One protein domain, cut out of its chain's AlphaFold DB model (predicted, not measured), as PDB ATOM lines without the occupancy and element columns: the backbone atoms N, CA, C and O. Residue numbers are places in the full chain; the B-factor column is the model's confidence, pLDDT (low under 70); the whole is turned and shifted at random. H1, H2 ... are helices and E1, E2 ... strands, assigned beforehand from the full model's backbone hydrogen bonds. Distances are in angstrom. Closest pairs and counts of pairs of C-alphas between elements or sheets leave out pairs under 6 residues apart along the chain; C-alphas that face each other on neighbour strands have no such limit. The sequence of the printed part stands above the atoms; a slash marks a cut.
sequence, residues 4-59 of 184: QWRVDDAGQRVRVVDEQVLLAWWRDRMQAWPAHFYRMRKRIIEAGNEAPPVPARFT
ATOM      1  N   GLN A   4    -106.426  52.509   7.433       94.88
ATOM      2  CA  GLN A   4    -106.632  52.546   5.989       94.88
ATOM      3  C   GLN A   4    -108.121  52.385   5.689       94.88
ATOM      4  O   GLN A   4    -108.834  51.656   6.378       94.88
ATOM      5  N   TRP A   5    -108.603  53.075   4.660       96.50
ATOM      6  CA  TRP A   5    -109.937  52.836   4.118       96.50
ATOM      7  C   TRP A   5    -109.852  51.732   3.065       96.50
ATOM      8  O   TRP A   5    -109.013  51.817   2.171       96.50
ATOM      9  N   ARG A   6    -110.728  50.729   3.146       96.06
ATOM     10  CA  ARG A   6    -110.951  49.746   2.076       96.06
ATOM     11  C   ARG A   6    -112.424  49.730   1.695       96.06
ATOM     12  O   ARG A   6    -113.268  50.135   2.489       96.06
ATOM     13  N   VAL A   7    -112.712  49.321   0.468       97.38
ATOM     14  CA  VAL A   7    -114.074  49.054   0.000       97.38
ATOM     15  C   VAL A   7    -114.268  47.542   0.083       97.38
ATOM     16  O   VAL A   7    -113.376  46.815  -0.350       97.38
ATOM     17  N   ASP A   8    -115.346  47.082   0.713       95.88
ATOM     18  CA  ASP A   8    -115.687  45.658   0.780       95.88
ATOM     19  C   ASP A   8    -116.383  45.167  -0.504       95.88
ATOM     20  O   ASP A   8    -116.649  45.945  -1.424       95.88
ATOM     21  N   ASP A   9    -116.690  43.871  -0.569       94.25
ATOM     22  CA  ASP A   9    -117.325  43.245  -1.738       94.25
ATOM     23  C   ASP A   9    -118.747  43.779  -2.017       94.25
ATOM     24  O   ASP A   9    -119.263  43.626  -3.122       94.25
ATOM     25  N   ALA A  10    -119.375  44.441  -1.038       94.88
ATOM     26  CA  ALA A  10    -120.680  45.088  -1.165       94.88
ATOM     27  C   ALA A  10    -120.581  46.565  -1.600       94.88
ATOM     28  O   ALA A  10    -121.601  47.244  -1.728       94.88
ATOM     29  N   GLY A  11    -119.369  47.083  -1.831       96.75
ATOM     30  CA  GLY A  11    -119.135  48.478  -2.204       96.75
ATOM     31  C   GLY A  11    -119.117  49.455  -1.020       96.75
ATOM     32  O   GLY A  11    -119.057  50.671  -1.228       96.75
ATOM     33  N   GLN A  12    -119.145  48.972   0.225       96.94
ATOM     34  CA  GLN A  12    -119.135  49.806   1.421       96.94
ATOM     35  C   GLN A  12    -117.701  50.147   1.852       96.94
ATOM     36  O   GLN A  12    -116.802  49.309   1.899       96.94
ATOM     37  N   ARG A  13    -117.464  51.419   2.208       97.19
ATOM     38  CA  ARG A  13    -116.171  51.879   2.740       97.19
ATOM     39  C   ARG A  13    -116.036  51.517   4.217       97.19
ATOM     40  O   ARG A  13    -116.709  52.101   5.064       97.19
ATOM     41  N   VAL A  14    -115.097  50.635   4.530       96.56
ATOM     42  CA  VAL A  14    -114.757  50.206   5.888       96.56
ATOM     43  C   VAL A  14    -113.372  50.713   6.297       96.56
ATOM     44  O   VAL A  14    -112.456  50.830   5.476       96.56
ATOM     45  N   ARG A  15    -113.203  51.052   7.581       95.62
ATOM     46  CA  ARG A  15    -111.879  51.327   8.156       95.62
ATOM     47  C   ARG A  15    -111.262  50.018   8.603       95.62
ATOM     48  O   ARG A  15    -111.842  49.320   9.426       95.62
ATOM     49  N   VAL A  16    -110.073  49.733   8.099       96.06
ATOM     50  CA  VAL A  16    -109.335  48.517   8.422       96.06
ATOM     51  C   VAL A  16    -108.040  48.904   9.116       96.06
ATOM     52  O   VAL A  16    -107.377  49.882   8.751       96.06
ATOM     53  N   VAL A  17    -107.715  48.149  10.157       95.88
ATOM     54  CA  VAL A  17    -106.475  48.265  10.920       95.88
ATOM     55  C   VAL A  17    -105.716  46.970  10.716       95.88
ATOM     56  O   VAL A  17    -106.313  45.896  10.728       95.88
ATOM     57  N   ASP A  18    -104.411  47.085  10.509       94.44
ATOM     58  CA  ASP A  18    -103.537  45.923  10.451       94.44
ATOM     59  C   ASP A  18    -103.603  45.137  11.773       94.44
ATOM     60  O   ASP A  18    -103.567  45.722  12.861       94.44
ATOM     61  N   GLU A  19    -103.708  43.813  11.685       93.88
ATOM     62  CA  GLU A  19    -103.860  42.949  12.856       93.88
ATOM     63  C   GLU A  19    -102.706  43.130  13.852       93.88
ATOM     64  O   GLU A  19    -102.940  43.220  15.059       93.88
ATOM     65  N   GLN A  20    -101.464  43.265  13.375       94.25
ATOM     66  CA  GLN A  20    -100.309  43.443  14.255       94.25
ATOM     67  C   GLN A  20    -100.382  44.772  15.005       94.25
ATOM     68  O   GLN A  20    -100.056  44.831  16.193       94.25
ATOM     69  N   VAL A  21    -100.864  45.827  14.345       92.88
ATOM     70  CA  VAL A  21    -101.087  47.140  14.966       92.88
ATOM     71  C   VAL A  21    -102.182  47.058  16.030       92.88
ATOM     72  O   VAL A  21    -102.020  47.612  17.120       92.88
ATOM     73  N   LEU A  22    -103.280  46.351  15.746       91.69
ATOM     74  CA  LEU A  22    -104.367  46.150  16.705       91.69
ATOM     75  C   LEU A  22    -103.893  45.355  17.928       91.69
ATOM     76  O   LEU A  22    -104.161  45.756  19.061       91.69
ATOM     77  N   LEU A  23    -103.149  44.268  17.713       93.31
ATOM     78  CA  LEU A  23    -102.599  43.442  18.786       93.31
ATOM     79  C   LEU A  23    -101.562  44.199  19.618       93.31
ATOM     80  O   LEU A  23    -101.567  44.083  20.843       93.31
ATOM     81  N   ALA A  24    -100.687  44.988  18.991       92.12
ATOM     82  CA  ALA A  24     -99.717  45.817  19.704       92.12
ATOM     83  C   ALA A  24    -100.416  46.843  20.604       92.12
ATOM     84  O   ALA A  24    -100.111  46.929  21.794       92.12
ATOM     85  N   TRP A  25    -101.412  47.551  20.065       93.50
ATOM     86  CA  TRP A  25    -102.238  48.476  20.840       93.50
ATOM     87  C   TRP A  25    -102.980  47.775  21.980       93.50
ATOM     88  O   TRP A  25    -103.023  48.281  23.102       93.50
ATOM     89  N   TRP A  26    -103.544  46.595  21.723       93.00
ATOM     90  CA  TRP A  26    -104.258  45.834  22.740       93.00
ATOM     91  C   TRP A  26    -103.325  45.397  23.873       93.00
ATOM     92  O   TRP A  26    -103.669  45.569  25.041       93.00
ATOM     93  N   ARG A  27    -102.116  44.911  23.559       92.50
ATOM     94  CA  ARG A  27    -101.105  44.562  24.572       92.50
ATOM     95  C   ARG A  27    -100.720  45.771  25.417       92.50
ATOM     96  O   ARG A  27    -100.708  45.656  26.638       92.50
ATOM     97  N   ASP A  28    -100.464  46.916  24.790       89.81
ATOM     98  CA  ASP A  28    -100.134  48.151  25.506       89.81
ATOM     99  C   ASP A  28    -101.275  48.573  26.445       89.81
ATOM    100  O   ASP A  28    -101.076  48.808  27.641       89.81
ATOM    101  N   ARG A  29    -102.520  48.520  25.955       91.94
ATOM    102  CA  ARG A  29    -103.714  48.801  26.760       91.94
ATOM    103  C   ARG A  29    -103.872  47.838  27.938       91.94
ATOM    104  O   ARG A  29    -104.173  48.281  29.046       91.94
ATOM    105  N   MET A  30    -103.653  46.540  27.733       90.12
ATOM    106  CA  MET A  30    -103.736  45.533  28.798       90.12
ATOM    107  C   MET A  30    -102.613  45.679  29.827       90.12
ATOM    108  O   MET A  30    -102.834  45.429  31.014       90.12
ATOM    109  N   GLN A  31    -101.427  46.120  29.404       84.62
ATOM    110  CA  GLN A  31    -100.330  46.452  30.307       84.62
ATOM    111  C   GLN A  31    -100.615  47.723  31.115       84.62
ATOM    112  O   GLN A  31    -100.162  47.828  32.255       84.62
ATOM    113  N   ALA A  32    -101.344  48.689  30.552       88.25
ATOM    114  CA  ALA A  32    -101.704  49.942  31.211       88.25
ATOM    115  C   ALA A  32    -102.915  49.833  32.157       88.25
ATOM    116  O   ALA A  32    -103.187  50.782  32.889       88.25
ATOM    117  N   TRP A  33    -103.640  48.708  32.177       93.31
ATOM    118  CA  TRP A  33    -104.848  48.542  32.988       93.31
ATOM    119  C   TRP A  33    -104.542  47.945  34.379       93.31
ATOM    120  O   TRP A  33    -104.225  46.753  34.468       93.31
ATOM    121  N   PRO A  34    -104.697  48.704  35.492       91.94
ATOM    122  CA  PRO A  34    -104.293  48.225  36.818       91.94
ATOM    123  C   PRO A  34    -105.035  46.960  37.266       91.94
ATOM    124  O   PRO A  34    -104.421  46.019  37.759       91.94
ATOM    125  N   ALA A  35    -106.353  46.895  37.049       91.06
ATOM    126  CA  ALA A  35    -107.164  45.756  37.480       91.06
ATOM    127  C   ALA A  35    -106.726  44.441  36.814       91.06
ATOM    128  O   ALA A  35    -106.641  43.407  37.477       91.06
ATOM    129  N   HIS A  36    -106.408  44.480  35.517       90.38
ATOM    130  CA  HIS A  36    -105.898  43.316  34.799       90.38
ATOM    131  C   HIS A  36    -104.542  42.863  35.357       90.38
ATOM    132  O   HIS A  36    -104.361  41.678  35.641       90.38
ATOM    133  N   PHE A  37    -103.627  43.808  35.601       93.44
ATOM    134  CA  PHE A  37    -102.328  43.516  36.207       93.44
ATOM    135  C   PHE A  37    -102.465  42.836  37.576       93.44
ATOM    136  O   PHE A  37    -101.842  41.802  37.809       93.44
ATOM    137  N   TYR A  38    -103.322  43.349  38.468       93.94
ATOM    138  CA  TYR A  38    -103.528  42.740  39.787       93.94
ATOM    139  C   TYR A  38    -104.174  41.351  39.710       93.94
ATOM    140  O   TYR A  38    -103.780  40.464  40.467       93.94
ATOM    141  N   ARG A  39    -105.102  41.117  38.768       94.25
ATOM    142  CA  ARG A  39    -105.664  39.776  38.517       94.25
ATOM    143  C   ARG A  39    -104.590  38.785  38.070       94.25
ATOM    144  O   ARG A  39    -104.544  37.672  38.586       94.25
ATOM    145  N   MET A  40    -103.716  39.182  37.144       94.44
ATOM    146  CA  MET A  40    -102.589  38.347  36.721       94.44
ATOM    147  C   MET A  40    -101.619  38.078  37.871       94.44
ATOM    148  O   MET A  40    -101.249  36.931  38.102       94.44
ATOM    149  N   ARG A  41    -101.250  39.117  38.626       95.19
ATOM    150  CA  ARG A  41    -100.350  39.004  39.777       95.19
ATOM    151  C   ARG A  41    -100.893  38.029  40.824       95.19
ATOM    152  O   ARG A  41    -100.134  37.205  41.316       95.19
ATOM    153  N   LYS A  42    -102.203  38.072  41.104       95.38
ATOM    154  CA  LYS A  42    -102.883  37.113  41.990       95.38
ATOM    155  C   LYS A  42    -102.714  35.670  41.501       95.38
ATOM    156  O   LYS A  42    -102.257  34.836  42.270       95.38
ATOM    157  N   ARG A  43    -102.987  35.400  40.219       94.38
ATOM    158  CA  ARG A  43    -102.828  34.053  39.633       94.38
ATOM    159  C   ARG A  43    -101.386  33.540  39.686       94.38
ATOM    160  O   ARG A  43    -101.173  32.357  39.912       94.38
ATOM    161  N   ILE A  44    -100.399  34.415  39.480       94.50
ATOM    162  CA  ILE A  44     -98.971  34.059  39.567       94.50
ATOM    163  C   ILE A  44     -98.605  33.642  41.000       94.50
ATOM    164  O   ILE A  44     -97.946  32.619  41.177       94.50
ATOM    165  N   ILE A  45     -99.093  34.383  42.002       95.06
ATOM    166  CA  ILE A  45     -98.908  34.062  43.427       95.06
ATOM    167  C   ILE A  45     -99.586  32.732  43.778       95.06
ATOM    168  O   ILE A  45     -98.977  31.892  44.430       95.06
ATOM    169  N   GLU A  46    -100.823  32.516  43.321       90.81
ATOM    170  CA  GLU A  46    -101.560  31.258  43.535       90.81
ATOM    171  C   GLU A  46    -100.855  30.053  42.898       90.81
ATOM    172  O   GLU A  46    -100.902  28.953  43.437       90.81
ATOM    173  N   ALA A  47    -100.148  30.263  41.786       96.88
ATOM    174  CA  ALA A  47     -99.315  29.250  41.143       96.88
ATOM    175  C   ALA A  47     -97.949  29.032  41.833       96.88
ATOM    176  O   ALA A  47     -97.126  28.284  41.312       96.88
ATOM    177  N   GLY A  48     -97.681  29.696  42.965       96.44
ATOM    178  CA  GLY A  48     -96.432  29.571  43.726       96.44
ATOM    179  C   GLY A  48     -95.229  30.295  43.112       96.44
ATOM    180  O   GLY A  48     -94.103  30.080  43.548       96.44
ATOM    181  N   ASN A  49     -95.447  31.145  42.108       97.56
ATOM    182  CA  ASN A  49     -94.381  31.894  41.448       97.56
ATOM    183  C   ASN A  49     -94.208  33.286  42.073       97.56
ATOM    184  O   ASN A  49     -95.153  33.874  42.607       97.56
ATOM    185  N   GLU A  50     -93.003  33.850  41.954       96.31
ATOM    186  CA  GLU A  50     -92.741  35.218  42.394       96.31
ATOM    187  C   GLU A  50     -93.519  36.219  41.528       96.31
ATOM    188  O   GLU A  50     -93.455  36.224  40.296       96.31
ATOM    189  N   ALA A  51     -94.305  37.067  42.189       94.69
ATOM    190  CA  ALA A  51     -95.156  38.024  41.508       94.69
ATOM    191  C   ALA A  51     -94.324  39.173  40.915       94.69
ATOM    192  O   ALA A  51     -93.479  39.731  41.617       94.69
ATOM    193  N   PRO A  52     -94.623  39.631  39.685       92.44
ATOM    194  CA  PRO A  52     -93.923  40.773  39.112       92.44
ATOM    195  C   PRO A  52     -94.097  42.027  39.992       92.44
ATOM    196  O   PRO A  52     -95.171  42.225  40.592       92.44
ATOM    197  N   PRO A  53     -93.065  42.891  40.075       95.44
ATOM    198  CA  PRO A  53     -93.147  44.135  40.826       95.44
ATOM    199  C   PRO A  53     -94.213  45.048  40.217       95.44
ATOM    200  O   PRO A  53     -94.409  45.079  39.000       95.44
ATOM    201  N   VAL A  54     -94.921  45.796  41.065       92.19
ATOM    202  CA  VAL A  54     -95.958  46.736  40.616       92.19
ATOM    203  C   VAL A  54     -95.287  47.875  39.833       92.19
ATOM    204  O   VAL A  54     -94.438  48.566  40.400       92.19
ATOM    205  N   PRO A  55     -95.655  48.118  38.560       91.44
ATOM    206  CA  PRO A  55     -95.111  49.230  37.793       91.44
ATOM    207  C   PRO A  55     -95.336  50.569  38.503       91.44
ATOM    208  O   PRO A  55     -96.455  50.867  38.922       91.44
ATOM    209  N   ALA A  56     -94.310  51.425  38.554       88.19
ATOM    210  CA  ALA A  56     -94.382  52.738  39.210       88.19
ATOM    211  C   ALA A  56     -95.524  53.634  38.683       88.19
ATOM    212  O   ALA A  56     -96.046  54.488  39.396       88.19
ATOM    213  N   ARG A  57     -95.967  53.418  37.436       87.00
ATOM    214  CA  ARG A  57     -97.126  54.117  36.857       87.00
ATOM    215  C   ARG A  57     -98.452  53.830  37.571       87.00
ATOM    216  O   ARG A  57     -99.351  54.654  37.484       87.00
ATOM    217  N   PHE A  58     -98.585  52.694  38.259       87.31
ATOM    218  CA  PHE A  58     -99.789  52.362  39.031       87.31
ATOM    219  C   PHE A  58     -99.770  52.953  40.439       87.31
ATOM    220  O   PHE A  58    -100.825  53.104  41.045       87.31
ATOM    221  N   THR A  59     -98.589  53.300  40.952       81.19
ATOM    222  CA  THR A  59     -98.421  53.888  42.286       81.19
ATOM    223  C   THR A  59     -98.202  55.395  42.259       81.19
ATOM    224  O   THR A  59     -98.347  56.041  43.298       81.19
TER     225      THR A  59
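Overview. This is residues 4 to 59 of the 184 residues of the protein "Transcription factor WhiB" of Microbacterium azadirachtae (UniProt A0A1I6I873). A small hairpin of two strands, E1 and E2, lies at one end of a long, drawn-out row of parts; the helix H1 makes the shaft in the middle, its residues 19 to 30 standing free, and beyond it the backbone turns a corner into H2 at the opposite end. From the far end of H2 the chain folds back past that helix to the short H3, near the start of H2. The printed part has 56 residues with two named strands and three named helices, in the order E1, E2, H1, H2, H3, and the sheet, in the order E1 - E2, is antiparallel. The class is mixed, helices and strands. The whole is extended, with a radius of gyration of the C-alphas of 18.2 A, and its spans of 54 by 24 by 16 A make a rod.

Arrangement. Strands E1, residues 4 to 7, and E2, residues 13 to 16, form an antiparallel hairpin with an angle of 140 degrees between their directions. The C-alphas of Trp 5 and Arg 15 face each other at 4.7 A. N 6 and O 14 are within hydrogen-bond range at 2.9 A, and so are N 14 and O 6 at 2.8 A. Helix H1, residues 19 to 32, is apart from E1. Helix H2, residues 34 to 46, only just touches H1, with 3 pairs of C-alphas within 8 A, and only at the corner by their link. The closest C-alphas of the two are those of Met 30 and His 36, 6.8 A apart. Their lines are about perpendicular, at 79 degrees. Helix H3, residues 56 to 59, is close to H2 but not clearly touching; their closest C-alphas, those of Pro 34 and Phe 58, are 6.5 A apart. H3 is only just apart from H1, with closest C-alphas 8.4 A apart. In H1 and H2 every O i to N i+4 pair is within hydrogen-bond range, and H3 is too short for such a pair.

Along the chain. E1 begins at C-alpha 4, at (-106.632, 52.546, 5.989), and is 10.2 A long; E2 is 9.5 A long. H1 runs 19.8 A from C-alpha 19, at (-103.860, 42.949, 12.856), to C-alpha 32. H2 measures 18.5 A. H3, 5.2 A long, ends at C-alpha 59, at (-98.421, 53.888, 42.286).

Size, cuts and confidence. The two C-alphas farthest apart are those of Gly 11 and Gly 48, 54.6 A. The printed part has no cut. The links E1 to E2, E2 to H1 and H1 to H2 are tight, and the link H2 to H3, of 9 residues, is short. The mean pLDDT of the printed part is 93.3, and no printed residue is under 70.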